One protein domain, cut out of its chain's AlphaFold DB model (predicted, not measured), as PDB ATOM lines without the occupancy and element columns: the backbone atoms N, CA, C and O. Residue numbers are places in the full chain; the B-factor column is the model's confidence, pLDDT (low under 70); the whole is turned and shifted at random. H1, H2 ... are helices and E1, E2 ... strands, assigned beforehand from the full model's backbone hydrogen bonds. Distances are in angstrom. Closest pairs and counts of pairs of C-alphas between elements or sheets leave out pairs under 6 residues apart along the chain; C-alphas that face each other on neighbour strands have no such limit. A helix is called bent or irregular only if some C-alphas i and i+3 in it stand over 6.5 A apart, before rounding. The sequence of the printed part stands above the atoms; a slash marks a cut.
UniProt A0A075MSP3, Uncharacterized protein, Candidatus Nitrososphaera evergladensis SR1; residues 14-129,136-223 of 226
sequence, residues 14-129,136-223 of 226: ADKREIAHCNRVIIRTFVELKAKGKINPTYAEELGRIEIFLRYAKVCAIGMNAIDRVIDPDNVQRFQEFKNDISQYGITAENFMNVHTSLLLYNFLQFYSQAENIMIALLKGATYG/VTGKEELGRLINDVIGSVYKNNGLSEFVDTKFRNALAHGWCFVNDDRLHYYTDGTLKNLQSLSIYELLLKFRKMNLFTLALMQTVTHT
ATOM      1  N   ALA A  14     175.624 183.392 146.068       74.94
ATOM      2  CA  ALA A  14     175.796 183.626 147.500       74.94
ATOM      3  C   ALA A  14     174.594 184.364 148.115       74.94
ATOM      4  O   ALA A  14     174.049 183.914 149.119       74.94
ATOM      5  N   ASP A  15     174.097 185.409 147.454       76.38
ATOM      6  CA  ASP A  15     172.964 186.202 147.949       76.38
ATOM      7  C   ASP A  15     171.666 185.418 147.966       76.38
ATOM      8  O   ASP A  15     170.887 185.502 148.910       76.38
ATOM      9  N   LYS A  16     171.448 184.596 146.936       80.06
ATOM     10  CA  LYS A  16     170.302 183.686 146.896       80.06
ATOM     11  C   LYS A  16     170.346 182.689 148.055       80.06
ATOM     12  O   LYS A  16     169.301 182.398 148.636       80.06
ATOM     13  N   ARG A  17     171.534 182.183 148.417       82.38
ATOM     14  CA  ARG A  17     171.706 181.299 149.582       82.38
ATOM     15  C   ARG A  17     171.423 182.029 150.892       82.38
ATOM     16  O   ARG A  17     170.723 181.471 151.736       82.38
ATOM     17  N   GLU A  18     171.910 183.258 151.038       82.56
ATOM     18  CA  GLU A  18     171.696 184.061 152.245       82.56
ATOM     19  C   GLU A  18     170.220 184.444 152.421       82.56
ATOM     20  O   GLU A  18     169.656 184.271 153.499       82.56
ATOM     21  N   ILE A  19     169.543 184.855 151.345       82.00
ATOM     22  CA  ILE A  19     168.095 185.111 151.354       82.00
ATOM     23  C   ILE A  19     167.322 183.842 151.711       82.00
ATOM     24  O   ILE A  19     166.408 183.889 152.532       82.00
ATOM     25  N   ALA A  20     167.694 182.687 151.150       83.31
ATOM     26  CA  ALA A  20     167.064 181.419 151.505       83.31
ATOM     27  C   ALA A  20     167.277 181.060 152.986       83.31
ATOM     28  O   ALA A  20     166.369 180.523 153.624       83.31
ATOM     29  N   HIS A  21     168.451 181.364 153.552       85.06
ATOM     30  CA  HIS A  21     168.707 181.215 154.984       85.06
ATOM     31  C   HIS A  21     167.810 182.142 155.816       85.06
ATOM     32  O   HIS A  21     167.085 181.645 156.681       85.06
ATOM     33  N   CYS A  22     167.779 183.438 155.495       83.62
ATOM     34  CA  CYS A  22     166.925 184.426 156.156       83.62
ATOM     35  C   CYS A  22     165.446 184.003 156.115       83.62
ATOM     36  O   CYS A  22     164.785 183.964 157.152       83.62
ATOM     37  N   ASN A  23     164.943 183.605 154.941       83.62
ATOM     38  CA  ASN A  23     163.563 183.150 154.745       83.62
ATOM     39  C   ASN A  23     163.208 181.985 155.675       83.62
ATOM     40  O   ASN A  23     162.146 182.001 156.290       83.62
ATOM     41  N   ARG A  24     164.093 180.991 155.840       83.75
ATOM     42  CA  ARG A  24     163.841 179.869 156.764       83.75
ATOM     43  C   ARG A  24     163.657 180.339 158.206       83.75
ATOM     44  O   ARG A  24     162.742 179.872 158.882       83.75
ATOM     45  N   VAL A  25     164.508 181.255 158.671       82.56
ATOM     46  CA  VAL A  25     164.437 181.803 160.035       82.56
ATOM     47  C   VAL A  25     163.161 182.629 160.225       82.56
ATOM     48  O   VAL A  25     162.458 182.456 161.223       82.56
ATOM     49  N   ILE A  26     162.831 183.484 159.253       81.50
ATOM     50  CA  ILE A  26     161.633 184.332 159.275       81.50
ATOM     51  C   ILE A  26     160.363 183.471 159.289       81.50
ATOM     52  O   ILE A  26     159.537 183.624 160.186       81.50
ATOM     53  N   ILE A  27     160.231 182.521 158.354       83.94
ATOM     54  CA  ILE A  27     159.064 181.629 158.252       83.94
ATOM     55  C   ILE A  27     158.866 180.852 159.550       83.94
ATOM     56  O   ILE A  27     157.760 180.834 160.089       83.94
ATOM     57  N   ARG A  28     159.933 180.243 160.083       83.56
ATOM     58  CA  ARG A  28     159.862 179.517 161.355       83.56
ATOM     59  C   ARG A  28     159.324 180.415 162.471       83.56
ATOM     60  O   ARG A  28     158.406 180.020 163.182       83.56
ATOM     61  N   THR A  29     159.858 181.628 162.584       79.69
ATOM     62  CA  THR A  29     159.423 182.594 163.601       79.69
ATOM     63  C   THR A  29     157.946 182.947 163.432       79.69
ATOM     64  O   THR A  29     157.192 182.962 164.402       79.69
ATOM     65  N   PHE A  30     157.494 183.186 162.203       80.50
ATOM     66  CA  PHE A  30     156.102 183.535 161.930       80.50
ATOM     67  C   PHE A  30     155.131 182.395 162.227       80.50
ATOM     68  O   PHE A  30     154.069 182.640 162.801       80.50
ATOM     69  N   VAL A  31     155.505 181.152 161.922       84.00
ATOM     70  CA  VAL A  31     154.731 179.961 162.306       84.00
ATOM     71  C   VAL A  31     154.609 179.863 163.829       84.00
ATOM     72  O   VAL A  31     153.509 179.653 164.344       84.00
ATOM     73  N   GLU A  32     155.701 180.085 164.566       81.56
ATOM     74  CA  GLU A  32     155.688 180.087 166.035       81.56
ATOM     75  C   GLU A  32     154.796 181.209 166.608       81.56
ATOM     76  O   GLU A  32     154.029 180.980 167.547       81.56
ATOM     77  N   LEU A  33     154.846 182.418 166.038       78.56
ATOM     78  CA  LEU A  33     153.987 183.541 166.442       78.56
ATOM     79  C   LEU A  33     152.511 183.270 166.149       78.56
ATOM     80  O   LEU A  33     151.644 183.590 166.969       78.56
ATOM     81  N   LYS A  34     152.219 182.664 164.996       81.38
ATOM     82  CA  LYS A  34     150.867 182.282 164.592       81.38
ATOM     83  C   LYS A  34     150.287 181.240 165.540       81.38
ATOM     84  O   LYS A  34     149.177 181.431 166.029       81.38
ATOM     85  N   ALA A  35     151.061 180.207 165.879       84.44
ATOM     86  CA  ALA A  35     150.666 179.189 166.853       84.44
ATOM     87  C   ALA A  35     150.354 179.789 168.238       84.44
ATOM     88  O   ALA A  35     149.469 179.309 168.940       84.44
ATOM     89  N   LYS A  36     151.030 180.882 168.613       82.50
ATOM     90  CA  LYS A  36     150.788 181.630 169.860       82.50
ATOM     91  C   LYS A  36     149.646 182.657 169.764       82.50
ATOM     92  O   LYS A  36     149.427 183.403 170.718       82.50
ATOM     93  N   GLY A  37     148.957 182.763 168.624       80.00
ATOM     94  CA  GLY A  37     147.902 183.759 168.404       80.00
ATOM     95  C   GLY A  37     148.402 185.210 168.432       80.00
ATOM     96  O   GLY A  37     147.636 186.123 168.748       80.00
ATOM     97  N   LYS A  38     149.695 185.424 168.149       79.12
ATOM     98  CA  LYS A  38     150.368 186.732 168.193       79.12
ATOM     99  C   LYS A  38     150.430 187.434 166.837       79.12
ATOM    100  O   LYS A  38     150.901 188.563 166.788       79.12
ATOM    101  N   ILE A  39     149.949 186.806 165.763       79.00
ATOM    102  CA  ILE A  39     149.841 187.446 164.446       79.00
ATOM    103  C   ILE A  39     148.591 188.328 164.393       79.00
ATOM    104  O   ILE A  39     147.508 187.918 164.818       79.00
ATOM    105  N   ASN A  40     148.753 189.551 163.894       77.50
ATOM    106  CA  ASN A  40     147.673 190.491 163.650       77.50
ATOM    107  C   ASN A  40     146.729 189.918 162.576       77.50
ATOM    108  O   ASN A  40     147.184 189.687 161.461       77.50
ATOM    109  N   PRO A  41     145.434 189.691 162.851       76.62
ATOM    110  CA  PRO A  41     144.516 189.122 161.863       76.62
ATOM    111  C   PRO A  41     144.295 190.023 160.637       76.62
ATOM    112  O   PRO A  41     143.969 189.506 159.573       76.62
ATOM    113  N   THR A  42     144.510 191.338 160.755       76.12
ATOM    114  CA  THR A  42     144.364 192.302 159.648       76.12
ATOM    115  C   THR A  42     145.707 192.718 159.042       76.12
ATOM    116  O   THR A  42     145.783 193.710 158.318       76.12
ATOM    117  N   TYR A  43     146.783 191.959 159.291       76.00
ATOM    118  CA  TYR A  43     148.129 192.320 158.839       76.00
ATOM    119  C   TYR A  43     148.215 192.578 157.327       76.00
ATOM    120  O   TYR A  43     148.994 193.419 156.901       76.00
ATOM    121  N   ALA A  44     147.410 191.889 156.510       72.69
ATOM    122  CA  ALA A  44     147.389 192.078 155.061       72.69
ATOM    123  C   ALA A  44     146.956 193.501 154.653       72.69
ATOM    124  O   ALA A  44     147.505 194.060 153.706       72.69
ATOM    125  N   GLU A  45     146.021 194.110 155.386       71.75
ATOM    126  CA  GLU A  45     145.569 195.487 155.153       71.75
ATOM    127  C   GLU A  45     146.643 196.501 155.572       71.75
ATOM    128  O   GLU A  45     146.922 197.458 154.845       71.75
ATOM    129  N   GLU A  46     147.310 196.256 156.705       68.00
ATOM    130  CA  GLU A  46     148.437 197.078 157.170       68.00
ATOM    131  C   GLU A  46     149.655 196.958 156.235       68.00
ATOM    132  O   GLU A  46     150.298 197.958 155.915       68.00
ATOM    133  N   LEU A  47     149.931 195.766 155.694       68.38
ATOM    134  CA  LEU A  47     150.959 195.565 154.669       68.38
ATOM    135  C   LEU A  47     150.620 196.284 153.354       68.38
ATOM    136  O   LEU A  47     151.525 196.784 152.688       68.38
ATOM    137  N   GLY A  48     149.335 196.397 153.000       63.66
ATOM    138  CA  GLY A  48     148.875 197.202 151.866       63.66
ATOM    139  C   GLY A  48     149.182 198.696 152.035       63.66
ATOM    140  O   GLY A  48     149.616 199.352 151.091       63.66
ATOM    141  N   ARG A  49     149.074 199.235 153.257       61.47
ATOM    142  CA  ARG A  49     149.539 200.605 153.571       61.47
ATOM    143  C   ARG A  49     151.061 200.732 153.482       61.47
ATOM    144  O   ARG A  49     151.575 201.792 153.122       61.47
ATOM    145  N   ILE A  50     151.776 199.637 153.746       60.03
ATOM    146  CA  ILE A  50     153.236 199.535 153.639       60.03
ATOM    147  C   ILE A  50     153.711 199.355 152.180       60.03
ATOM    148  O   ILE A  50     154.899 199.485 151.902       60.03
ATOM    149  N   GLU A  51     152.826 199.173 151.192       52.41
ATOM    150  CA  GLU A  51     153.193 199.043 149.767       52.41
ATOM    151  C   GLU A  51     153.962 200.271 149.220       52.41
ATOM    152  O   GLU A  51     154.825 200.144 148.347       52.41
ATOM    153  N   ILE A  52     153.749 201.461 149.796       57.00
ATOM    154  CA  ILE A  52     154.568 202.661 149.531       57.00
ATOM    155  C   ILE A  52     156.034 202.431 149.937       57.00
ATOM    156  O   ILE A  52     156.950 202.850 149.227       57.00
ATOM    157  N   PHE A  53     156.273 201.706 151.027       53.78
ATOM    158  CA  PHE A  53     157.603 201.316 151.481       53.78
ATOM    159  C   PHE A  53     158.231 200.206 150.621       53.78
ATOM    160  O   PHE A  53     159.449 200.193 150.446       53.78
ATOM    161  N   LEU A  54     157.436 199.360 149.953       53.16
ATOM    162  CA  LEU A  54     157.947 198.406 148.952       53.16
ATOM    163  C   LEU A  54     158.564 199.110 147.728       53.16
ATOM    164  O   LEU A  54     159.450 198.552 147.078       53.16
ATOM    165  N   ARG A  55     158.174 200.359 147.417       57.09
ATOM    166  CA  ARG A  55     158.880 201.169 146.400       57.09
ATOM    167  C   ARG A  55     160.285 201.565 146.852       57.09
ATOM    168  O   ARG A  55     161.186 201.600 146.014       57.09
ATOM    169  N   TYR A  56     160.498 201.797 148.148       54.22
ATOM    170  CA  TYR A  56     161.829 202.082 148.693       54.22
ATOM    171  C   TYR A  56     162.765 200.874 148.596       54.22
ATOM    172  O   TYR A  56     163.956 201.063 148.375       54.22
ATOM    173  N   ALA A  57     162.241 199.645 148.576       53.00
ATOM    174  CA  ALA A  57     163.032 198.442 148.309       53.00
ATOM    175  C   ALA A  57     163.732 198.430 146.926       53.00
ATOM    176  O   ALA A  57     164.710 197.709 146.720       53.00
ATOM    177  N   LYS A  58     163.290 199.258 145.969       54.31
ATOM    178  CA  LYS A  58     164.031 199.494 144.715       54.31
ATOM    179  C   LYS A  58     165.218 200.445 144.904       54.31
ATOM    180  O   LYS A  58     166.254 200.249 144.282       54.31
ATOM    181  N   VAL A  59     165.098 201.444 145.779       55.12
ATOM    182  CA  VAL A  59     166.215 202.327 146.176       55.12
ATOM    183  C   VAL A  59     167.250 201.532 146.976       55.12
ATOM    184  O   VAL A  59     168.450 201.635 146.744       55.12
ATOM    185  N   CYS A  60     166.770 200.643 147.835       54.34
ATOM    186  CA  CYS A  60     167.536 199.634 148.552       54.34
ATOM    187  C   CYS A  60     168.425 198.765 147.636       54.34
ATOM    188  O   CYS A  60     169.597 198.545 147.942       54.34
ATOM    189  N   ALA A  61     167.907 198.328 146.484       56.03
ATOM    190  CA  ALA A  61     168.676 197.601 145.471       56.03
ATOM    191  C   ALA A  61     169.794 198.451 144.833       56.03
ATOM    192  O   ALA A  61     170.885 197.947 144.567       56.03
ATOM    193  N   ILE A  62     169.556 199.750 144.624       56.06
ATOM    194  CA  ILE A  62     170.578 200.687 144.129       56.06
ATOM    195  C   ILE A  62     171.695 200.854 145.170       56.06
ATOM    196  O   ILE A  62     172.871 200.805 144.814       56.06
ATOM    197  N   GLY A  63     171.335 200.982 146.452       58.06
ATOM    198  CA  GLY A  63     172.292 201.036 147.561       58.06
ATOM    199  C   GLY A  63     173.140 199.765 147.678       58.06
ATOM    200  O   GLY A  63     174.354 199.861 147.832       58.06
ATOM    201  N   MET A  64     172.537 198.582 147.520       62.97
ATOM    202  CA  MET A  64     173.278 197.313 147.462       62.97
ATOM    203  C   MET A  64     174.277 197.269 146.304       62.97
ATOM    204  O   MET A  64     175.429 196.924 146.526       62.97
ATOM    205  N   ASN A  65     173.885 197.687 145.097       61.84
ATOM    206  CA  ASN A  65     174.803 197.730 143.955       61.84
ATOM    207  C   ASN A  65     175.978 198.695 144.183       61.84
ATOM    208  O   ASN A  65     177.067 198.468 143.662       61.84
ATOM    209  N   ALA A  66     175.767 199.785 144.925       59.50
ATOM    210  CA  ALA A  66     176.842 200.699 145.296       59.50
ATOM    211  C   ALA A  66     177.805 200.067 146.316       59.50
ATOM    212  O   ALA A  66     179.014 200.225 146.174       59.50
ATOM    213  N   ILE A  67     177.280 199.314 147.290       63.53
ATOM    214  CA  ILE A  67     178.072 198.562 148.275       63.53
ATOM    215  C   ILE A  67     178.868 197.441 147.596       63.53
ATOM    216  O   ILE A  67     180.075 197.357 147.784       63.53
ATOM    217  N   ASP A  68     178.226 196.628 146.753       65.69
ATOM    218  CA  ASP A  68     178.834 195.458 146.097       65.69
ATOM    219  C   ASP A  68     179.943 195.836 145.093       65.69
ATOM    220  O   ASP A  68     180.794 195.017 144.749       65.69
ATOM    221  N   ARG A  69     179.975 197.090 144.619       64.06
ATOM    222  CA  ARG A  69     181.093 197.610 143.807       64.06
ATOM    223  C   ARG A  69     182.375 197.798 144.612       64.06
ATOM    224  O   ARG A  69     183.458 197.727 144.039       64.06
ATOM    225  N   VAL A  70     182.234 198.066 145.904       63.56
ATOM    226  CA  VAL A  70     183.324 198.412 146.822       63.56
ATOM    227  C   VAL A  70     183.671 197.230 147.730       63.56
ATOM    228  O   VAL A  70     184.800 197.114 148.202       63.56
ATOM    229  N   ILE A  71     182.710 196.336 147.965       64.00
ATOM    230  CA  ILE A  71     182.782 195.302 148.991       64.00
ATOM    231  C   ILE A  71     182.371 193.981 148.397       64.00
ATOM    232  O   ILE A  71     181.219 193.763 148.031       64.00
ATOM    233  N   ASP A  72     183.334 193.082 148.385       67.75
ATOM    234  CA  ASP A  72     183.135 191.697 148.036       67.75
ATOM    235  C   ASP A  72     183.512 190.858 149.270       67.75
ATOM    236  O   ASP A  72     184.645 190.981 149.755       67.75
ATOM    237  N   PRO A  73     182.581 190.062 149.833       63.84
ATOM    238  CA  PRO A  73     182.878 189.155 150.940       63.84
ATOM    239  C   PRO A  73     184.025 188.187 150.629       63.84
ATOM    240  O   PRO A  73     184.741 187.778 151.540       63.84
ATOM    241  N   ASP A  74     184.213 187.857 149.350       69.31
ATOM    242  CA  ASP A  74     185.228 186.919 148.883       69.31
ATOM    243  C   ASP A  74     186.505 187.640 148.405       69.31
ATOM    244  O   ASP A  74     187.495 186.993 148.060       69.31
ATOM    245  N   ASN A  75     186.521 188.983 148.389       71.88
ATOM    246  CA  ASN A  75     187.646 189.775 147.889       71.88
ATOM    247  C   ASN A  75     187.836 191.108 148.649       71.88
ATOM    248  O   ASN A  75     187.455 192.187 148.192       71.88
ATOM    249  N   VAL A  76     188.515 191.029 149.801       76.12
ATOM    250  CA  VAL A  76     188.941 192.189 150.617       76.12
ATOM    251  C   VAL A  76     189.899 193.116 149.851       76.12
ATOM    252  O   VAL A  76     189.910 194.322 150.099       76.12
ATOM    253  N   GLN A  77     190.681 192.582 148.904       76.62
ATOM    254  CA  GLN A  77     191.631 193.360 148.097       76.62
ATOM    255  C   GLN A  77     190.912 194.473 147.328       76.62
ATOM    256  O   GLN A  77     191.404 195.593 147.282       76.62
ATOM    257  N   ARG A  78     189.697 194.203 146.834       73.00
ATOM    258  CA  ARG A  78     188.854 195.179 146.130       73.00
ATOM    259  C   ARG A  78     188.554 196.421 146.970       73.00
ATOM    260  O   ARG A  78     188.549 197.534 146.452       73.00
ATOM    261  N   PHE A  79     188.347 196.239 148.273       75.38
ATOM    262  CA  PHE A  79     188.143 197.347 149.204       75.38
ATOM    263  C   PHE A  79     189.433 198.157 149.415       75.38
ATOM    264  O   PHE A  79     189.390 199.383 149.494       75.38
ATOM    265  N   GLN A  80     190.591 197.492 149.466       75.69
ATOM    266  CA  GLN A  80     191.890 198.164 149.599       75.69
ATOM    267  C   GLN A  80     192.289 198.915 148.321       75.69
ATOM    268  O   GLN A  80     192.745 200.053 148.392       75.69
ATOM    269  N   GLU A  81     192.070 198.314 147.150       74.44
ATOM    270  CA  GLU A  81     192.256 198.949 145.841       74.44
ATOM    271  C   GLU A  81     191.383 200.192 145.718       74.44
ATOM    272  O   GLU A  81     191.881 201.266 145.392       74.44
ATOM    273  N   PHE A  82     190.107 200.070 146.087       70.44
ATOM    274  CA  PHE A  82     189.197 201.198 146.154       70.44
ATOM    275  C   PHE A  82     189.740 202.329 147.036       70.44
ATOM    276  O   PHE A  82     189.795 203.465 146.576       70.44
ATOM    277  N   LYS A  83     190.203 202.037 148.263       68.50
ATOM    278  CA  LYS A  83     190.791 203.044 149.170       68.50
ATOM    279  C   LYS A  83     191.992 203.781 148.571       68.50
ATOM    280  O   LYS A  83     192.167 204.965 148.854       68.50
ATOM    281  N   ASN A  84     192.796 203.096 147.763       68.19
ATOM    282  CA  ASN A  84     193.986 203.667 147.134       68.19
ATOM    283  C   ASN A  84     193.663 204.492 145.875       68.19
ATOM    284  O   ASN A  84     194.427 205.383 145.522       68.19
ATOM    285  N   ASP A  85     192.536 204.220 145.215       67.00
ATOM    286  CA  ASP A  85     192.138 204.840 143.945       67.00
ATOM    287  C   ASP A  85     191.397 206.184 144.133       67.00
ATOM    288  O   ASP A  85     191.433 207.061 143.271       67.00
ATOM    289  N   ILE A  86     190.762 206.414 145.291       60.53
ATOM    290  CA  ILE A  86     189.951 207.625 145.548       60.53
ATOM    291  C   ILE A  86     190.771 208.927 145.565       60.53
ATOM    292  O   ILE A  86     190.227 210.004 145.303       60.53
ATOM    293  N   SER A  87     192.078 208.848 145.838       57.78
ATOM    294  CA  SER A  87     192.966 210.017 145.905       57.78
ATOM    295  C   SER A  87     193.074 210.778 144.580       57.78
ATOM    296  O   SER A  87     193.388 211.967 144.585       57.78
ATOM    297  N   GLN A  88     192.783 210.130 143.446       57.50
ATOM    298  CA  GLN A  88     192.874 210.751 142.119       57.50
ATOM    299  C   GLN A  88     191.764 211.779 141.833       57.50
ATOM    300  O   GLN A  88     191.894 212.584 140.914       57.50
ATOM    301  N   TYR A  89     190.679 211.783 142.615       55.56
ATOM    302  CA  TYR A  89     189.519 212.657 142.398       55.56
ATOM    303  C   TYR A  89     189.558 213.956 143.219       55.56
ATOM    304  O   TYR A  89     188.562 214.675 143.280       55.56
ATOM    305  N   GLY A  90     190.680 214.263 143.880       53.38
ATOM    306  CA  GLY A  90     190.805 215.447 144.743       53.38
ATOM    307  C   GLY A  90     189.965 215.370 146.025       53.38
ATOM    308  O   GLY A  90     189.753 216.380 146.691       53.38
ATOM    309  N   ILE A  91     189.484 214.174 146.374       59.62
ATOM    310  CA  ILE A  91     188.756 213.884 147.609       59.62
ATOM    311  C   ILE A  91     189.719 213.136 148.535       59.62
ATOM    312  O   ILE A  91     190.392 212.199 148.109       59.62
ATOM    313  N   THR A  92     189.806 213.534 149.807       61.06
ATOM    314  CA  THR A  92     190.559 212.746 150.793       61.06
ATOM    315  C   THR A  92     189.822 211.433 151.059       61.06
ATOM    316  O   THR A  92     188.589 211.396 151.042       61.06
ATOM    317  N   ALA A  93     190.551 210.349 151.338       57.72
ATOM    318  CA  ALA A  93     189.929 209.085 151.741       57.72
ATOM    319  C   ALA A  93     188.945 209.307 152.905       57.72
ATOM    320  O   ALA A  93     187.840 208.784 152.886       57.72
ATOM    321  N   GLU A  94     189.287 210.182 153.850       61.09
ATOM    322  CA  GLU A  94     188.423 210.591 154.958       61.09
ATOM    323  C   GLU A  94     187.106 211.255 154.506       61.09
ATOM    324  O   GLU A  94     186.029 210.847 154.941       61.09
ATOM    325  N   ASN A  95     187.151 212.223 153.583       61.94
ATOM    326  CA  ASN A  95     185.950 212.901 153.077       61.94
ATOM    327  C   ASN A  95     185.042 211.948 152.300       61.94
ATOM    328  O   ASN A  95     183.821 211.971 152.467       61.94
ATOM    329  N   PHE A  96     185.634 211.091 151.469       61.44
ATOM    330  CA  PHE A  96     184.878 210.084 150.743       61.44
ATOM    331  C   PHE A  96     184.236 209.087 151.711       61.44
ATOM    332  O   PHE A  96     183.038 208.815 151.614       61.44
ATOM    333  N   MET A  97     185.007 208.584 152.676       61.62
ATOM    334  CA  MET A  97     184.516 207.648 153.678       61.62
ATOM    335  C   MET A  97     183.405 208.272 154.514       61.62
ATOM    336  O   MET A  97     182.419 207.592 154.757       61.62
ATOM    337  N   ASN A  98     183.471 209.554 154.872       64.50
ATOM    338  CA  ASN A  98     182.402 210.227 155.611       64.50
ATOM    339  C   ASN A  98     181.118 210.401 154.780       64.50
ATOM    340  O   ASN A  98     180.032 210.090 155.274       64.50
ATOM    341  N   VAL A  99     181.209 210.829 153.514       65.88
ATOM    342  CA  VAL A  99     180.030 210.971 152.631       65.88
ATOM    343  C   VAL A  99     179.417 209.610 152.307       65.88
ATOM    344  O   VAL A  99     178.203 209.423 152.417       65.88
ATOM    345  N   HIS A 100     180.252 208.637 151.946       67.06
ATOM    346  CA  HIS A 100     179.808 207.290 151.619       67.06
ATOM    347  C   HIS A 100     179.224 206.593 152.849       67.06
ATOM    348  O   HIS A 100     178.107 206.087 152.785       67.06
ATOM    349  N   THR A 101     179.908 206.647 153.997       69.38
ATOM    350  CA  THR A 101     179.392 206.106 155.263       69.38
ATOM    351  C   THR A 101     178.071 206.769 155.628       69.38
ATOM    352  O   THR A 101     177.133 206.061 155.960       69.38
ATOM    353  N   SER A 102     177.922 208.086 155.469       69.88
ATOM    354  CA  SER A 102     176.644 208.768 155.736       69.88
ATOM    355  C   SER A 102     175.500 208.250 154.858       69.88
ATOM    356  O   SER A 102     174.409 207.983 155.359       69.88
ATOM    357  N   LEU A 103     175.742 208.040 153.559       68.56
ATOM    358  CA  LEU A 103     174.753 207.446 152.648       68.56
ATOM    359  C   LEU A 103     174.405 206.003 153.034       68.56
ATOM    360  O   LEU A 103     173.245 205.593 152.963       68.56
ATOM    361  N   LEU A 104     175.399 205.227 153.453       71.31
ATOM    362  CA  LEU A 104     175.219 203.848 153.893       71.31
ATOM    363  C   LEU A 104     174.451 203.759 155.207       71.31
ATOM    364  O   LEU A 104     173.556 202.928 155.320       71.31
ATOM    365  N   LEU A 105     174.753 204.640 156.159       74.88
ATOM    366  CA  LEU A 105     174.040 204.779 157.424       74.88
ATOM    367  C   LEU A 105     172.591 205.191 157.191       74.88
ATOM    368  O   LEU A 105     171.686 204.583 157.758       74.88
ATOM    369  N   TYR A 106     172.359 206.169 156.314       75.25
ATOM    370  CA  TYR A 106     171.015 206.566 155.912       75.25
ATOM    371  C   TYR A 106     170.234 205.379 155.344       75.25
ATOM    372  O   TYR A 106     169.127 205.092 155.799       75.25
ATOM    373  N   ASN A 107     170.827 204.648 154.395       71.50
ATOM    374  CA  ASN A 107     170.203 203.460 153.826       71.50
ATOM    375  C   ASN A 107     169.923 202.422 154.914       71.50
ATOM    376  O   ASN A 107     168.782 201.994 155.052       71.50
ATOM    377  N   PHE A 108     170.920 202.064 155.722       75.88
ATOM    378  CA  PHE A 108     170.782 201.111 156.822       75.88
ATOM    379  C   PHE A 108     169.611 201.464 157.751       75.88
ATOM    380  O   PHE A 108     168.770 200.610 158.022       75.88
ATOM    381  N   LEU A 109     169.505 202.724 158.182       77.50
ATOM    382  CA  LEU A 109     168.413 203.188 159.042       77.50
ATOM    383  C   LEU A 109     167.048 203.073 158.356       77.50
ATOM    384  O   LEU A 109     166.074 202.685 159.002       77.50
ATOM    385  N   GLN A 110     166.976 203.359 157.053       74.81
ATOM    386  CA  GLN A 110     165.758 203.160 156.267       74.81
ATOM    387  C   GLN A 110     165.371 201.679 156.216       74.81
ATOM    388  O   GLN A 110     164.251 201.338 156.584       74.81
ATOM    389  N   PHE A 111     166.292 200.791 155.827       74.06
ATOM    390  CA  PHE A 111     166.061 199.341 155.778       74.06
ATOM    391  C   PHE A 111     165.605 198.786 157.122       74.06
ATOM    392  O   PHE A 111     164.631 198.040 157.201       74.06
ATOM    393  N   TYR A 112     166.290 199.201 158.181       76.38
ATOM    394  CA  TYR A 112     165.970 198.817 159.537       76.38
ATOM    395  C   TYR A 112     164.564 199.260 159.941       76.38
ATOM    396  O   TYR A 112     163.770 198.442 160.407       76.38
ATOM    397  N   SER A 113     164.226 200.529 159.702       75.94
ATOM    398  CA  SER A 113     162.891 201.051 159.991       75.94
ATOM    399  C   SER A 113     161.813 200.308 159.199       75.94
ATOM    400  O   SER A 113     160.755 200.018 159.750       75.94
ATOM    401  N   GLN A 114     162.078 199.934 157.942       74.12
ATOM    402  CA  GLN A 114     161.121 199.154 157.157       74.12
ATOM    403  C   GLN A 114     160.939 197.735 157.679       74.12
ATOM    404  O   GLN A 114     159.806 197.264 157.778       74.12
ATOM    405  N   ALA A 115     162.030 197.061 158.042       76.06
ATOM    406  CA  ALA A 115     161.951 195.740 158.641       76.06
ATOM    407  C   ALA A 115     161.144 195.781 159.950       76.06
ATOM    408  O   ALA A 115     160.246 194.958 160.134       76.06
ATOM    409  N   GLU A 116     161.394 196.774 160.814       77.00
ATOM    410  CA  GLU A 116     160.582 197.014 162.012       77.00
ATOM    411  C   GLU A 116     159.112 197.250 161.662       77.00
ATOM    412  O   GLU A 116     158.254 196.572 162.212       77.00
ATOM    413  N   ASN A 117     158.799 198.148 160.725       75.12
ATOM    414  CA  ASN A 117     157.416 198.453 160.349       75.12
ATOM    415  C   ASN A 117     156.661 197.216 159.852       75.12
ATOM    416  O   ASN A 117     155.527 196.986 160.269       75.12
ATOM    417  N   ILE A 118     157.299 196.401 159.006       75.81
ATOM    418  CA  ILE A 118     156.732 195.136 158.525       75.81
ATOM    419  C   ILE A 118     156.484 194.197 159.705       75.81
ATOM    420  O   ILE A 118     155.370 193.713 159.873       75.81
ATOM    421  N   MET A 119     157.493 193.956 160.544       76.44
ATOM    422  CA  MET A 119     157.357 193.050 161.688       76.44
ATOM    423  C   MET A 119     156.296 193.533 162.681       76.44
ATOM    424  O   MET A 119     155.531 192.724 163.190       76.44
ATOM    425  N   ILE A 120     156.192 194.838 162.916       74.94
ATOM    426  CA  ILE A 120     155.191 195.438 163.800       74.94
ATOM    427  C   ILE A 120     153.782 195.283 163.224       74.94
ATOM    428  O   ILE A 120     152.879 194.889 163.956       74.94
ATOM    429  N   ALA A 121     153.587 195.514 161.922       74.88
ATOM    430  CA  ALA A 121     152.293 195.315 161.263       74.88
ATOM    431  C   ALA A 121     151.788 193.865 161.371       74.88
ATOM    432  O   ALA A 121     150.578 193.628 161.448       74.88
ATOM    433  N   LEU A 122     152.711 192.897 161.418       75.00
ATOM    434  CA  LEU A 122     152.399 191.481 161.618       75.00
ATOM    435  C   LEU A 122     152.000 191.134 163.053       75.00
ATOM    436  O   LEU A 122     151.421 190.070 163.262       75.00
ATOM    437  N   LEU A 123     152.312 191.966 164.046       74.69
ATOM    438  CA  LEU A 123     152.143 191.631 165.456       74.69
ATOM    439  C   LEU A 123     150.804 192.138 166.001       74.69
ATOM    440  O   LEU A 123     150.461 193.316 165.925       74.69
ATOM    441  N   LYS A 124     150.031 191.227 166.595       72.94
ATOM    442  CA  LYS A 124     148.735 191.531 167.206       72.94
ATOM    443  C   LYS A 124     148.916 192.482 168.390       72.94
ATOM    444  O   LYS A 124     149.698 192.198 169.294       72.94
ATOM    445  N   GLY A 125     148.132 193.558 168.415       63.78
ATOM    446  CA  GLY A 125     148.136 194.547 169.500       63.78
ATOM    447  C   GLY A 125     149.166 195.665 169.335       63.78
ATOM    448  O   GLY A 125     149.156 196.605 170.125       63.78
ATOM    449  N   ALA A 126     150.009 195.623 168.301       60.56
ATOM    450  CA  ALA A 126     150.848 196.756 167.954       60.56
ATOM    451  C   ALA A 126     150.063 197.728 167.059       60.56
ATOM    452  O   ALA A 126     149.543 197.339 166.017       60.56
ATOM    453  N   THR A 127     149.957 198.994 167.464       51.75
ATOM    454  CA  THR A 127     149.340 200.047 166.645       51.75
ATOM    455  C   THR A 127     150.342 201.170 166.407       51.75
ATOM    456  O   THR A 127     150.924 201.716 167.344       51.75
ATOM    457  N   TYR A 128     150.555 201.519 165.137       47.12
ATOM    458  CA  TYR A 128     151.283 202.726 164.755       47.12
ATOM    459  C   TYR A 128     150.302 203.899 164.740       47.12
ATOM    460  O   TYR A 128     149.553 204.087 163.787       47.12
ATOM    461  N   GLY A 129     150.291 204.690 165.812       43.69
ATOM    462  CA  GLY A 129     149.479 205.901 165.905       43.69
ATOM    463  C   GLY A 129     150.323 207.103 166.297       43.69
ATOM    464  O   GLY A 129     150.660 207.272 167.465       43.69
ATOM    465  N   VAL A 136     150.697 207.349 173.394       43.66
ATOM    466  CA  VAL A 136     151.050 206.146 172.625       43.66
ATOM    467  C   VAL A 136     150.975 204.943 173.571       43.66
ATOM    468  O   VAL A 136     151.958 204.583 174.218       43.66
ATOM    469  N   THR A 137     149.794 204.346 173.707       39.28
ATOM    470  CA  THR A 137     149.594 203.088 174.433       39.28
ATOM    471  C   THR A 137     150.300 201.954 173.699       39.28
ATOM    472  O   THR A 137     150.207 201.842 172.480       39.28
ATOM    473  N   GLY A 138     151.020 201.114 174.444       46.12
ATOM    474  CA  GLY A 138     151.708 199.949 173.890       46.12
ATOM    475  C   GLY A 138     153.160 200.182 173.482       46.12
ATOM    476  O   GLY A 138     153.762 199.264 172.955       46.12
ATOM    477  N   LYS A 139     153.772 201.344 173.749       47.88
ATOM    478  CA  LYS A 139     155.203 201.588 173.456       47.88
ATOM    479  C   LYS A 139     156.143 200.658 174.243       47.88
ATOM    480  O   LYS A 139     157.160 200.220 173.718       47.88
ATOM    481  N   GLU A 140     155.775 200.330 175.478       50.38
ATOM    482  CA  GLU A 140     156.491 199.382 176.348       50.38
ATOM    483  C   GLU A 140     156.296 197.935 175.883       50.38
ATOM    484  O   GLU A 140     157.250 197.163 175.813       50.38
ATOM    485  N   GLU A 141     155.072 197.578 175.490       52.25
ATOM    486  CA  GLU A 141     154.756 196.250 174.961       52.25
ATOM    487  C   GLU A 141     155.339 196.038 173.558       52.25
ATOM    488  O   GLU A 141     155.818 194.951 173.258       52.25
ATOM    489  N   LEU A 142     155.399 197.097 172.749       52.00
ATOM    490  CA  LEU A 142     156.096 197.178 171.471       52.00
ATOM    491  C   LEU A 142     157.607 197.074 171.669       52.00
ATOM    492  O   LEU A 142     158.232 196.277 170.992       52.00
ATOM    493  N   GLY A 143     158.195 197.807 172.618       56.94
ATOM    494  CA  GLY A 143     159.616 197.688 172.953       56.94
ATOM    495  C   GLY A 143     159.982 196.274 173.411       56.94
ATOM    496  O   GLY A 143     160.980 195.717 172.959       56.94
ATOM    497  N   ARG A 144     159.129 195.648 174.231       60.62
ATOM    498  CA  ARG A 144     159.275 194.243 174.629       60.62
ATOM    499  C   ARG A 144     159.119 193.293 173.440       60.62
ATOM    500  O   ARG A 144     159.951 192.414 173.272       60.62
ATOM    501  N   LEU A 145     158.109 193.475 172.585       60.81
ATOM    502  CA  LEU A 145     157.905 192.627 171.403       60.81
ATOM    503  C   LEU A 145     159.023 192.776 170.368       60.81
ATOM    504  O   LEU A 145     159.448 191.778 169.787       60.81
ATOM    505  N   ILE A 146     159.507 193.998 170.144       63.00
ATOM    506  CA  ILE A 146     160.674 194.269 169.308       63.00
ATOM    507  C   ILE A 146     161.867 193.512 169.901       63.00
ATOM    508  O   ILE A 146     162.516 192.752 169.200       63.00
ATOM    509  N   ASN A 147     162.128 193.600 171.201       65.62
ATOM    510  CA  ASN A 147     163.285 192.911 171.775       65.62
ATOM    511  C   ASN A 147     163.151 191.376 171.774       65.62
ATOM    512  O   ASN A 147     164.089 190.683 171.379       65.62
ATOM    513  N   ASP A 148     161.989 190.833 172.140       65.81
ATOM    514  CA  ASP A 148     161.790 189.386 172.296       65.81
ATOM    515  C   ASP A 148     161.648 188.662 170.949       65.81
ATOM    516  O   ASP A 148     162.173 187.561 170.764       65.81
ATOM    517  N   VAL A 149     160.939 189.268 169.992       64.81
ATOM    518  CA  VAL A 149     160.641 188.655 168.690       64.81
ATOM    519  C   VAL A 149     161.615 189.156 167.636       64.81
ATOM    520  O   VAL A 149     162.323 188.361 167.018       64.81
ATOM    521  N   ILE A 150     161.694 190.473 167.451       69.06
ATOM    522  CA  ILE A 150     162.545 191.073 166.422       69.06
ATOM    523  C   ILE A 150     164.027 190.921 166.800       69.06
ATOM    524  O   ILE A 150     164.841 190.560 165.955       69.06
ATOM    525  N   GLY A 151     164.378 191.077 168.078       71.44
ATOM    526  CA  GLY A 151     165.728 190.847 168.585       71.44
ATOM    527  C   GLY A 151     166.171 189.390 168.447       71.44
ATOM    528  O   GLY A 151     167.321 189.141 168.089       71.44
ATOM    529  N   SER A 152     165.263 188.424 168.624       70.94
ATOM    530  CA  SER A 152     165.538 187.005 168.344       70.94
ATOM    531  C   SER A 152     165.802 186.761 166.855       70.94
ATOM    532  O   SER A 152     166.790 186.115 166.498       70.94
ATOM    533  N   VAL A 153     164.986 187.340 165.965       71.62
ATOM    534  CA  VAL A 153     165.194 187.256 164.510       71.62
ATOM    535  C   VAL A 153     166.528 187.887 164.108       71.62
ATOM    536  O   VAL A 153     167.301 187.256 163.385       71.62
ATOM    537  N   TYR A 154     166.854 189.077 164.615       76.50
ATOM    538  CA  TYR A 154     168.142 189.720 164.356       76.50
ATOM    539  C   TYR A 154     169.314 188.893 164.890       76.50
ATOM    540  O   TYR A 154     170.271 188.647 164.157       76.50
ATOM    541  N   LYS A 155     169.234 188.384 166.124       79.19
ATOM    542  CA  LYS A 155     170.276 187.537 166.721       79.19
ATOM    543  C   LYS A 155     170.519 186.268 165.902       79.19
ATOM    544  O   LYS A 155     171.668 185.949 165.611       79.19
ATOM    545  N   ASN A 156     169.458 185.584 165.476       76.62
ATOM    546  CA  ASN A 156     169.560 184.360 164.674       76.62
ATOM    547  C   ASN A 156     170.145 184.604 163.275       76.62
ATOM    548  O   ASN A 156     170.688 183.682 162.677       76.62
ATOM    549  N   ASN A 157     170.083 185.842 162.778       74.81
ATOM    550  CA  ASN A 157     170.726 186.257 161.532       74.81
ATOM    551  C   ASN A 157     172.089 186.940 161.765       74.81
ATOM    552  O   ASN A 157     172.669 187.473 160.824       74.81
ATOM    553  N   GLY A 158     172.649 186.920 162.980       73.50
ATOM    554  CA  GLY A 158     173.945 187.544 163.280       73.50
ATOM    555  C   GLY A 158     173.943 189.070 163.141       73.50
ATOM    556  O   GLY A 158     174.933 189.637 162.693       73.50
ATOM    557  N   LEU A 159     172.813 189.703 163.471       74.25
ATOM    558  CA  LEU A 159     172.566 191.149 163.411       74.25
ATOM    559  C   LEU A 159     172.277 191.733 164.811       74.25
ATOM    560  O   LEU A 159     171.627 192.769 164.942       74.25
ATOM    561  N   SER A 160     172.709 191.053 165.879       70.62
ATOM    562  CA  SER A 160     172.387 191.390 167.278       70.62
ATOM    563  C   SER A 160     172.817 192.799 167.694       70.62
ATOM    564  O   SER A 160     172.109 193.475 168.433       70.62
ATOM    565  N   GLU A 161     173.954 193.259 167.192       66.56
ATOM    566  CA  GLU A 161     174.510 194.594 167.423       66.56
ATOM    567  C   GLU A 161     173.648 195.725 166.841       66.56
ATOM    568  O   GLU A 161     173.757 196.867 167.273       66.56
ATOM    569  N   PHE A 162     172.741 195.414 165.909       66.25
ATOM    570  CA  PHE A 162     171.810 196.378 165.317       66.25
ATOM    571  C   PHE A 162     170.469 196.458 166.053       66.25
ATOM    572  O   PHE A 162     169.624 197.287 165.716       66.25
ATOM    573  N   VAL A 163     170.274 195.622 167.079       60.94
ATOM    574  CA  VAL A 163     169.133 195.699 168.004       60.94
ATOM    575  C   VAL A 163     169.357 196.791 169.059       60.94
ATOM    576  O   VAL A 163     168.400 197.272 169.664       60.94
ATOM    577  N   ASP A 164     170.604 197.237 169.259       71.75
ATOM    578  CA  ASP A 164     170.921 198.282 170.230       71.75
ATOM    579  C   ASP A 164     170.304 199.631 169.822       71.75
ATOM    580  O   ASP A 164     170.718 200.299 168.868       71.75
ATOM    581  N   THR A 165     169.303 200.055 170.595       72.00
ATOM    582  CA  THR A 165     168.604 201.331 170.406       72.00
ATOM    583  C   THR A 165     169.545 202.525 170.572       72.00
ATOM    584  O   THR A 165     169.378 203.530 169.881       72.00
ATOM    585  N   LYS A 166     170.557 202.436 171.446       75.25
ATOM    586  CA  LYS A 166     171.512 203.531 171.655       75.25
ATOM    587  C   LYS A 166     172.410 203.716 170.441       75.25
ATOM    588  O   LYS A 166     172.594 204.844 169.990       75.25
ATOM    589  N   PHE A 167     172.909 202.612 169.886       77.94
ATOM    590  CA  PHE A 167     173.676 202.632 168.645       77.94
ATOM    591  C   PHE A 167     172.853 203.235 167.500       77.94
ATOM    592  O   PHE A 167     173.277 204.211 166.887       77.94
ATOM    593  N   ARG A 168     171.628 202.744 167.281       77.12
ATOM    594  CA  ARG A 168     170.716 203.282 166.256       77.12
ATOM    595  C   ARG A 168     170.443 204.775 166.410       77.12
ATOM    596  O   ARG A 168     170.482 205.499 165.418       77.12
ATOM    597  N   ASN A 169     170.155 205.230 167.628       78.62
ATOM    598  CA  ASN A 169     169.891 206.641 167.893       78.62
ATOM    599  C   ASN A 169     171.118 207.496 167.569       78.62
ATOM    600  O   ASN A 169     170.974 208.542 166.944       78.62
ATOM    601  N   ALA A 170     172.318 207.034 167.922       80.00
ATOM    602  CA  ALA A 170     173.539 207.748 167.575       80.00
ATOM    603  C   ALA A 170     173.709 207.885 166.054       80.00
ATOM    604  O   ALA A 170     173.997 208.979 165.575       80.00
ATOM    605  N   LEU A 171     173.442 206.821 165.286       80.94
ATOM    606  CA  LEU A 171     173.465 206.890 163.820       80.94
ATOM    607  C   LEU A 171     172.415 207.871 163.275       80.94
ATOM    608  O   LEU A 171     172.720 208.685 162.408       80.94
ATOM    609  N   ALA A 172     171.183 207.815 163.790       77.44
ATOM    610  CA  ALA A 172     170.075 208.652 163.329       77.44
ATOM    611  C   ALA A 172     170.288 210.147 163.608       77.44
ATOM    612  O   ALA A 172     169.815 210.989 162.846       77.44
ATOM    613  N   HIS A 173     171.016 210.478 164.676       79.69
ATOM    614  CA  HIS A 173     171.381 211.852 165.020       79.69
ATOM    615  C   HIS A 173     172.707 212.312 164.397       79.69
ATOM    616  O   HIS A 173     173.133 213.439 164.647       79.69
ATOM    617  N   GLY A 174     173.368 211.467 163.594       74.44
ATOM    618  CA  GLY A 174     174.680 211.774 163.019       74.44
ATOM    619  C   GLY A 174     175.784 211.886 164.071       74.44
ATOM    620  O   GLY A 174     176.826 212.487 163.827       74.44
ATOM    621  N   TRP A 175     175.574 211.319 165.259       83.44
ATOM    622  CA  TRP A 175     176.535 211.303 166.356       83.44
ATOM    623  C   TRP A 175     177.539 210.170 166.179       83.44
ATOM    624  O   TRP A 175     177.767 209.373 167.088       83.44
ATOM    625  N   CYS A 176     178.123 210.077 164.992       80.75
ATOM    626  CA  CYS A 176     179.114 209.075 164.649       80.75
ATOM    627  C   CYS A 176     180.129 209.623 163.650       80.75
ATOM    628  O   CYS A 176     179.812 210.497 162.848       80.75
ATOM    629  N   PHE A 177     181.340 209.083 163.683       76.12
ATOM    630  CA  PHE A 177     182.398 209.414 162.735       76.12
ATOM    631  C   PHE A 177     183.260 208.186 162.461       76.12
ATOM    632  O   PHE A 177     183.264 207.226 163.237       76.12
ATOM    633  N   VAL A 178     183.985 208.213 161.347       75.69
ATOM    634  CA  VAL A 178     184.936 207.162 160.988       75.69
ATOM    635  C   VAL A 178     186.344 207.648 161.300       75.69
ATOM    636  O   VAL A 178     186.729 208.725 160.860       75.69
ATOM    637  N   ASN A 179     187.107 206.859 162.051       75.00
ATOM    638  CA  ASN A 179     188.532 207.091 162.274       75.00
ATOM    639  C   ASN A 179     189.260 205.745 162.395       75.00
ATOM    640  O   ASN A 179     188.718 204.820 163.004       75.00
ATOM    641  N   ASP A 180     190.455 205.636 161.810       74.88
ATOM    642  CA  ASP A 180     191.279 204.415 161.772       74.88
ATOM    643  C   ASP A 180     190.508 203.157 161.324       74.88
ATOM    644  O   ASP A 180     190.543 202.112 161.977       74.88
ATOM    645  N   ASP A 181     189.755 203.268 160.220       71.38
ATOM    646  CA  ASP A 181     188.895 202.203 159.678       71.38
ATOM    647  C   ASP A 181     187.874 201.646 160.685       71.38
ATOM    648  O   ASP A 181     187.446 200.491 160.587       71.38
ATOM    649  N   ARG A 182     187.445 202.464 161.651       75.81
ATOM    650  CA  ARG A 182     186.453 202.099 162.669       75.81
ATOM    651  C   ARG A 182     185.368 203.156 162.780       75.81
ATOM    652  O   ARG A 182     185.631 204.348 162.639       75.81
ATOM    653  N   LEU A 183     184.147 202.706 163.064       78.44
ATOM    654  CA  LEU A 183     183.028 203.590 163.366       78.44
ATOM    655  C   LEU A 183     182.994 203.896 164.867       78.44
ATOM    656  O   LEU A 183     182.876 203.000 165.708       78.44
ATOM    657  N   HIS A 184     183.032 205.180 165.184       78.25
ATOM    658  CA  HIS A 184     182.883 205.731 166.523       78.25
ATOM    659  C   HIS A 184     181.505 206.363 166.645       78.25
ATOM    660  O   HIS A 184     181.025 206.953 165.678       78.25
ATOM    661  N   TYR A 185     180.861 206.272 167.808       80.75
ATOM    662  CA  TYR A 185     179.557 206.897 168.024       80.75
ATOM    663  C   TYR A 185     179.398 207.426 169.450       80.75
ATOM    664  O   TYR A 185     179.999 206.912 170.391       80.75
ATOM    665  N   TYR A 186     178.589 208.467 169.629       78.38
ATOM    666  CA  TYR A 186     178.345 209.074 170.935       78.38
ATOM    667  C   TYR A 186     176.994 208.638 171.492       78.38
ATOM    668  O   TYR A 186     175.974 208.696 170.809       78.38
ATOM    669  N   THR A 187     176.981 208.237 172.763       76.44
ATOM    670  CA  THR A 187     175.745 207.971 173.516       76.44
ATOM    671  C   THR A 187     175.883 208.528 174.921       76.44
ATOM    672  O   THR A 187     176.942 208.397 175.538       76.44
ATOM    673  N   ASP A 188     174.826 209.163 175.425       74.88
ATOM    674  CA  ASP A 188     174.767 209.692 176.794       74.88
ATOM    675  C   ASP A 188     175.975 210.588 177.156       74.88
ATOM    676  O   ASP A 188     176.532 210.495 178.246       74.88
ATOM    677  N   GLY A 189     176.449 211.409 176.208       67.75
ATOM    678  CA  GLY A 189     177.617 212.283 176.397       67.75
ATOM    679  C   GLY A 189     178.972 211.562 176.462       67.75
ATOM    680  O   GLY A 189     179.990 212.196 176.715       67.75
ATOM    681  N   THR A 190     179.010 210.249 176.217       73.25
ATOM    682  CA  THR A 190     180.240 209.447 176.202       73.25
ATOM    683  C   THR A 190     180.545 208.928 174.803       73.25
ATOM    684  O   THR A 190     179.659 208.434 174.099       73.25
ATOM    685  N   LEU A 191     181.817 209.014 174.407       74.06
ATOM    686  CA  LEU A 191     182.308 208.357 173.203       74.06
ATOM    687  C   LEU A 191     182.280 206.843 173.429       74.06
ATOM    688  O   LEU A 191     182.932 206.324 174.338       74.06
ATOM    689  N   LYS A 192     181.515 206.134 172.605       70.81
ATOM    690  CA  LYS A 192     181.528 204.680 172.538       70.81
ATOM    691  C   LYS A 192     182.304 204.261 171.301       70.81
ATOM    692  O   LYS A 192     182.011 204.659 170.176       70.81
ATOM    693  N   ASN A 193     183.295 203.417 171.537       62.97
ATOM    694  CA  ASN A 193     183.862 202.607 170.481       62.97
ATOM    695  C   ASN A 193     182.937 201.416 170.282       62.97
ATOM    696  O   ASN A 193     182.645 200.699 171.242       62.97
ATOM    697  N   LEU A 194     182.532 201.160 169.043       61.38
ATOM    698  CA  LEU A 194     182.033 199.840 168.700       61.38
ATOM    699  C   LEU A 194     183.266 198.929 168.690       61.38
ATOM    700  O   LEU A 194     183.963 198.813 167.688       61.38
ATOM    701  N   GLN A 195     183.626 198.401 169.864       49.94
ATOM    702  CA  GLN A 195     184.955 197.841 170.150       49.94
ATOM    703  C   GLN A 195     185.346 196.603 169.316       49.94
ATOM    704  O   GLN A 195     186.400 196.030 169.567       49.94
ATOM    705  N   SER A 196     184.573 196.190 168.309       55.44
ATOM    706  CA  SER A 196     184.819 194.930 167.605       55.44
ATOM    707  C   SER A 196     184.584 194.918 166.093       55.44
ATOM    708  O   SER A 196     184.628 193.823 165.547       55.44
ATOM    709  N   LEU A 197     184.295 196.036 165.406       65.19
ATOM    710  CA  LEU A 197     184.037 195.996 163.952       65.19
ATOM    711  C   LEU A 197     184.803 197.080 163.187       65.19
ATOM    712  O   LEU A 197     184.613 198.277 163.406       65.19
ATOM    713  N   SER A 198     185.640 196.642 162.253       75.06
ATOM    714  CA  SER A 198     186.172 197.469 161.173       75.06
ATOM    715  C   SER A 198     185.048 197.979 160.267       75.06
ATOM    716  O   SER A 198     183.951 197.416 160.218       75.06
ATOM    717  N   ILE A 199     185.326 199.026 159.492       74.25
ATOM    718  CA  ILE A 199     184.390 199.537 158.489       74.25
ATOM    719  C   ILE A 199     184.018 198.448 157.479       74.25
ATOM    720  O   ILE A 199     182.848 198.316 157.143       74.25
ATOM    721  N   TYR A 200     184.956 197.599 157.062       75.81
ATOM    722  CA  TYR A 200     184.644 196.472 156.183       75.81
ATOM    723  C   TYR A 200     183.609 195.517 156.808       75.81
ATOM    724  O   TYR A 200     182.603 195.188 156.178       75.81
ATOM    725  N   GLU A 201     183.786 195.135 158.075       78.44
ATOM    726  CA  GLU A 201     182.833 194.266 158.780       78.44
ATOM    727  C   GLU A 201     181.475 194.942 159.008       78.44
ATOM    728  O   GLU A 201     180.430 194.295 158.895       78.44
ATOM    729  N   LEU A 202     181.468 196.247 159.295       76.88
ATOM    730  CA  LEU A 202     180.245 197.041 159.404       76.88
ATOM    731  C   LEU A 202     179.461 197.015 158.089       76.88
ATOM    732  O   LEU A 202     178.244 196.830 158.081       76.88
ATOM    733  N   LEU A 203     180.157 197.161 156.970       76.44
ATOM    734  CA  LEU A 203     179.529 197.196 155.664       76.44
ATOM    735  C   LEU A 203     179.029 195.815 155.212       76.44
ATOM    736  O   LEU A 203     177.936 195.724 154.649       76.44
ATOM    737  N   LEU A 204     179.758 194.735 155.515       77.62
ATOM    738  CA  LEU A 204     179.265 193.362 155.337       77.62
ATOM    739  C   LEU A 204     177.969 193.128 156.118       77.62
ATOM    740  O   LEU A 204     177.033 192.483 155.638       77.62
ATOM    741  N   LYS A 205     177.885 193.693 157.319       78.69
ATOM    742  CA  LYS A 205     176.687 193.620 158.146       78.69
ATOM    743  C   LYS A 205     175.536 194.472 157.610       78.69
ATOM    744  O   LYS A 205     174.402 193.997 157.595       78.69
ATOM    745  N   PHE A 206     175.801 195.671 157.088       79.19
ATOM    746  CA  PHE A 206     174.785 196.466 156.383       79.19
ATOM    747  C   PHE A 206     174.247 195.730 155.161       79.19
ATOM    748  O   PHE A 206     173.036 195.649 154.962       79.19
ATOM    749  N   ARG A 207     175.134 195.107 154.386       77.81
ATOM    750  CA  ARG A 207     174.752 194.244 153.269       77.81
ATOM    751  C   ARG A 207     173.836 193.105 153.727       77.81
ATOM    752  O   ARG A 207     172.790 192.879 153.120       77.81
ATOM    753  N   LYS A 208     174.181 192.430 154.825       80.00
ATOM    754  CA  LYS A 208     173.362 191.360 155.414       80.00
ATOM    755  C   LYS A 208     171.985 191.854 155.869       80.00
ATOM    756  O   LYS A 208     170.986 191.190 155.606       80.00
ATOM    757  N   MET A 209     171.912 193.036 156.478       79.62
ATOM    758  CA  MET A 209     170.650 193.668 156.874       79.62
ATOM    759  C   MET A 209     169.732 193.944 155.672       79.62
ATOM    760  O   MET A 209     168.515 193.735 155.734       79.62
ATOM    761  N   ASN A 210     170.315 194.351 154.546       77.19
ATOM    762  CA  ASN A 210     169.571 194.591 153.312       77.19
ATOM    763  C   ASN A 210     169.000 193.283 152.747       77.19
ATOM    764  O   ASN A 210     167.814 193.222 152.420       77.19
ATOM    765  N   LEU A 211     169.810 192.218 152.695       78.62
ATOM    766  CA  LEU A 211     169.367 190.882 152.275       78.62
ATOM    767  C   LEU A 211     168.268 190.331 153.190       78.62
ATOM    768  O   LEU A 211     167.274 189.795 152.698       78.62
ATOM    769  N   PHE A 212     168.403 190.518 154.504       81.88
ATOM    770  CA  PHE A 212     167.376 190.161 155.478       81.88
ATOM    771  C   PHE A 212     166.060 190.908 155.222       81.88
ATOM    772  O   PHE A 212     164.998 190.291 155.186       81.88
ATOM    773  N   THR A 213     166.115 192.220 154.986       77.81
ATOM    774  CA  THR A 213     164.915 193.030 154.716       77.81
ATOM    775  C   THR A 213     164.221 192.586 153.423       77.81
ATOM    776  O   THR A 213     162.995 192.482 153.380       77.81
ATOM    777  N   LEU A 214     164.994 192.248 152.384       76.81
ATOM    778  CA  LEU A 214     164.464 191.682 151.139       76.81
ATOM    779  C   LEU A 214     163.806 190.310 151.360       76.81
ATOM    780  O   LEU A 214     162.725 190.060 150.828       76.81
ATOM    781  N   ALA A 215     164.424 189.438 152.157       79.38
ATOM    782  CA  ALA A 215     163.876 188.132 152.529       79.38
ATOM    783  C   ALA A 215     162.565 188.268 153.327       79.38
ATOM    784  O   ALA A 215     161.556 187.627 153.019       79.38
ATOM    785  N   LEU A 216     162.543 189.175 154.308       78.62
ATOM    786  CA  LEU A 216     161.358 189.514 155.094       78.62
ATOM    787  C   LEU A 216     160.216 189.972 154.189       78.62
ATOM    788  O   LEU A 216     159.118 189.425 154.272       78.62
ATOM    789  N   MET A 217     160.497 190.904 153.276       75.81
ATOM    790  CA  MET A 217     159.537 191.367 152.277       75.81
ATOM    791  C   MET A 217     158.987 190.226 151.416       75.81
ATOM    792  O   MET A 217     157.772 190.081 151.302       75.81
ATOM    793  N   GLN A 218     159.859 189.400 150.831       75.31
ATOM    794  CA  GLN A 218     159.434 188.253 150.023       75.31
ATOM    795  C   GLN A 218     158.503 187.347 150.831       75.31
ATOM    796  O   GLN A 218     157.400 187.036 150.382       75.31
ATOM    797  N   THR A 219     158.899 187.001 152.055       76.81
ATOM    798  CA  THR A 219     158.132 186.114 152.932       76.81
ATOM    799  C   THR A 219     156.743 186.671 153.240       76.81
ATOM    800  O   THR A 219     155.756 185.944 153.127       76.81
ATOM    801  N   VAL A 220     156.622 187.957 153.586       72.69
ATOM    802  CA  VAL A 220     155.311 188.547 153.907       72.69
ATOM    803  C   VAL A 220     154.414 188.708 152.680       72.69
ATOM    804  O   VAL A 220     153.202 188.563 152.797       72.69
ATOM    805  N   THR A 221     154.993 188.947 151.499       69.56
ATOM    806  CA  THR A 221     154.222 189.090 150.250       69.56
ATOM    807  C   THR A 221     153.767 187.764 149.643       69.56
ATOM    808  O   THR A 221     152.752 187.736 148.953       69.56
ATOM    809  N   HIS A 222     154.486 186.665 149.888       64.31
ATOM    810  CA  HIS A 222     154.199 185.374 149.261       64.31
ATOM    811  C   HIS A 222     153.160 184.516 150.003       64.31
ATOM    812  O   HIS A 222     152.847 183.442 149.498       64.31
ATOM    813  N   THR A 223     152.634 184.976 151.152       55.41
ATOM    814  CA  THR A 223     151.507 184.413 151.948       55.41
ATOM    815  C   THR A 223     151.511 182.902 152.237       55.41
ATOM    816  O   THR A 223     150.614 182.407 152.906       55.41
TER     817      THR A 223
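Overview. This is residues 14 to 129 and 136 to 223 of the 226 residues of an uncharacterized protein of Candidatus Nitrososphaera evergladensis SR1 (UniProt A0A075MSP3). Three helices, H3, H5 and H8, lie side by side as a bundle, with the long H5 in the middle of the domain; H4 folds across one end between H3 and H5, and H1 crosses over H8. Away from H3, H6 crosses H5 near its end, and H7 and a small twisted hairpin sheet, E1 E2 E3, pack on H5. The printed part has 204 residues, with named elements in the order H1 to H7, E1, E2, E3, H8; the sheet runs E1 E2 E3, antiparallel, and the class is mostly helix. It is compact, with a radius of gyration of the C-alphas of 18.0 A and spans of 57 by 40 by 28 A.

Along the chain. Find C-alpha 14 at (175.796, 183.626, 147.500); from there H1 runs to residue 35, 32.0 A. Next come H2, residues 43 to 49, and H3, residues 51 to 70, 30.3 A. H4, residues 76 to 89, is irregular, but only just: C-alphas 84 and 87 are 6.55 A apart. H5 begins at C-alpha 93, (189.929, 209.085, 151.741), and runs 41.2 A to residue 121. Beyond the cut look for H6, residues 139 to 156, with a kink of 26 degrees near residue 146, and H7, residues 165 to 172. E1 is residues 176 to 179, E2 182 to 187 and E3 190 to 198, which bends by 62 degrees at residue 195. H8, residues 199 to 221, 33.0 A, ends at C-alpha 221, (154.222, 189.090, 150.250).

Arrangement. Start at the hub, H5, which touches six helices. It touches H8 at a shallow tilt of 27 degrees, the same way, closest at the C-alphas of Ala 115 and Thr 213, 5.6 A. H3 touches H8 at 32 degrees, opposite ways, closest at the C-alphas of Met 64 and Arg 207, 6.7 A. H1 touches H8 at a steep tilt of 53 degrees, closest at the C-alphas of Ile 19 and Ala 215, 5.3 A. H4 and H5 touch only at the corner, and H2 touches H5, closest at the C-alphas of Tyr 43 and Ala 121, 5.7 A. H6 touches H5 with residues 142 to 150 alone, closest at the C-alphas of Met 119 and Ile 150, 7.3 A. The strands form a meander, each the antiparallel neighbour of the one before: N 177 and O 184 are 2.9 A apart, N 192 and O 185 2.8 A. H7 is on the sheet, over E2, at a height over the sheet of 8.0 A. Every O i to N i+4 pair is within hydrogen-bond range in H1, H2, H5, H7 and H8; the counts are 12 of 16 in H3, 7 of 10 in H4 and 13 of 14 in H6.

Size, cuts and confidence. The C-alphas farthest apart, those of Gly 37 and Gln 88, are 58.7 A apart. Residues 130 to 135 are not printed; C-alphas 129 and 136 are 6.9 A apart. Of the links printed whole, none is long. Mean pLDDT of the printed part is 70.2; 82 residues are under 70, among them 46 to 74, 83 to 103 and 136 to 150.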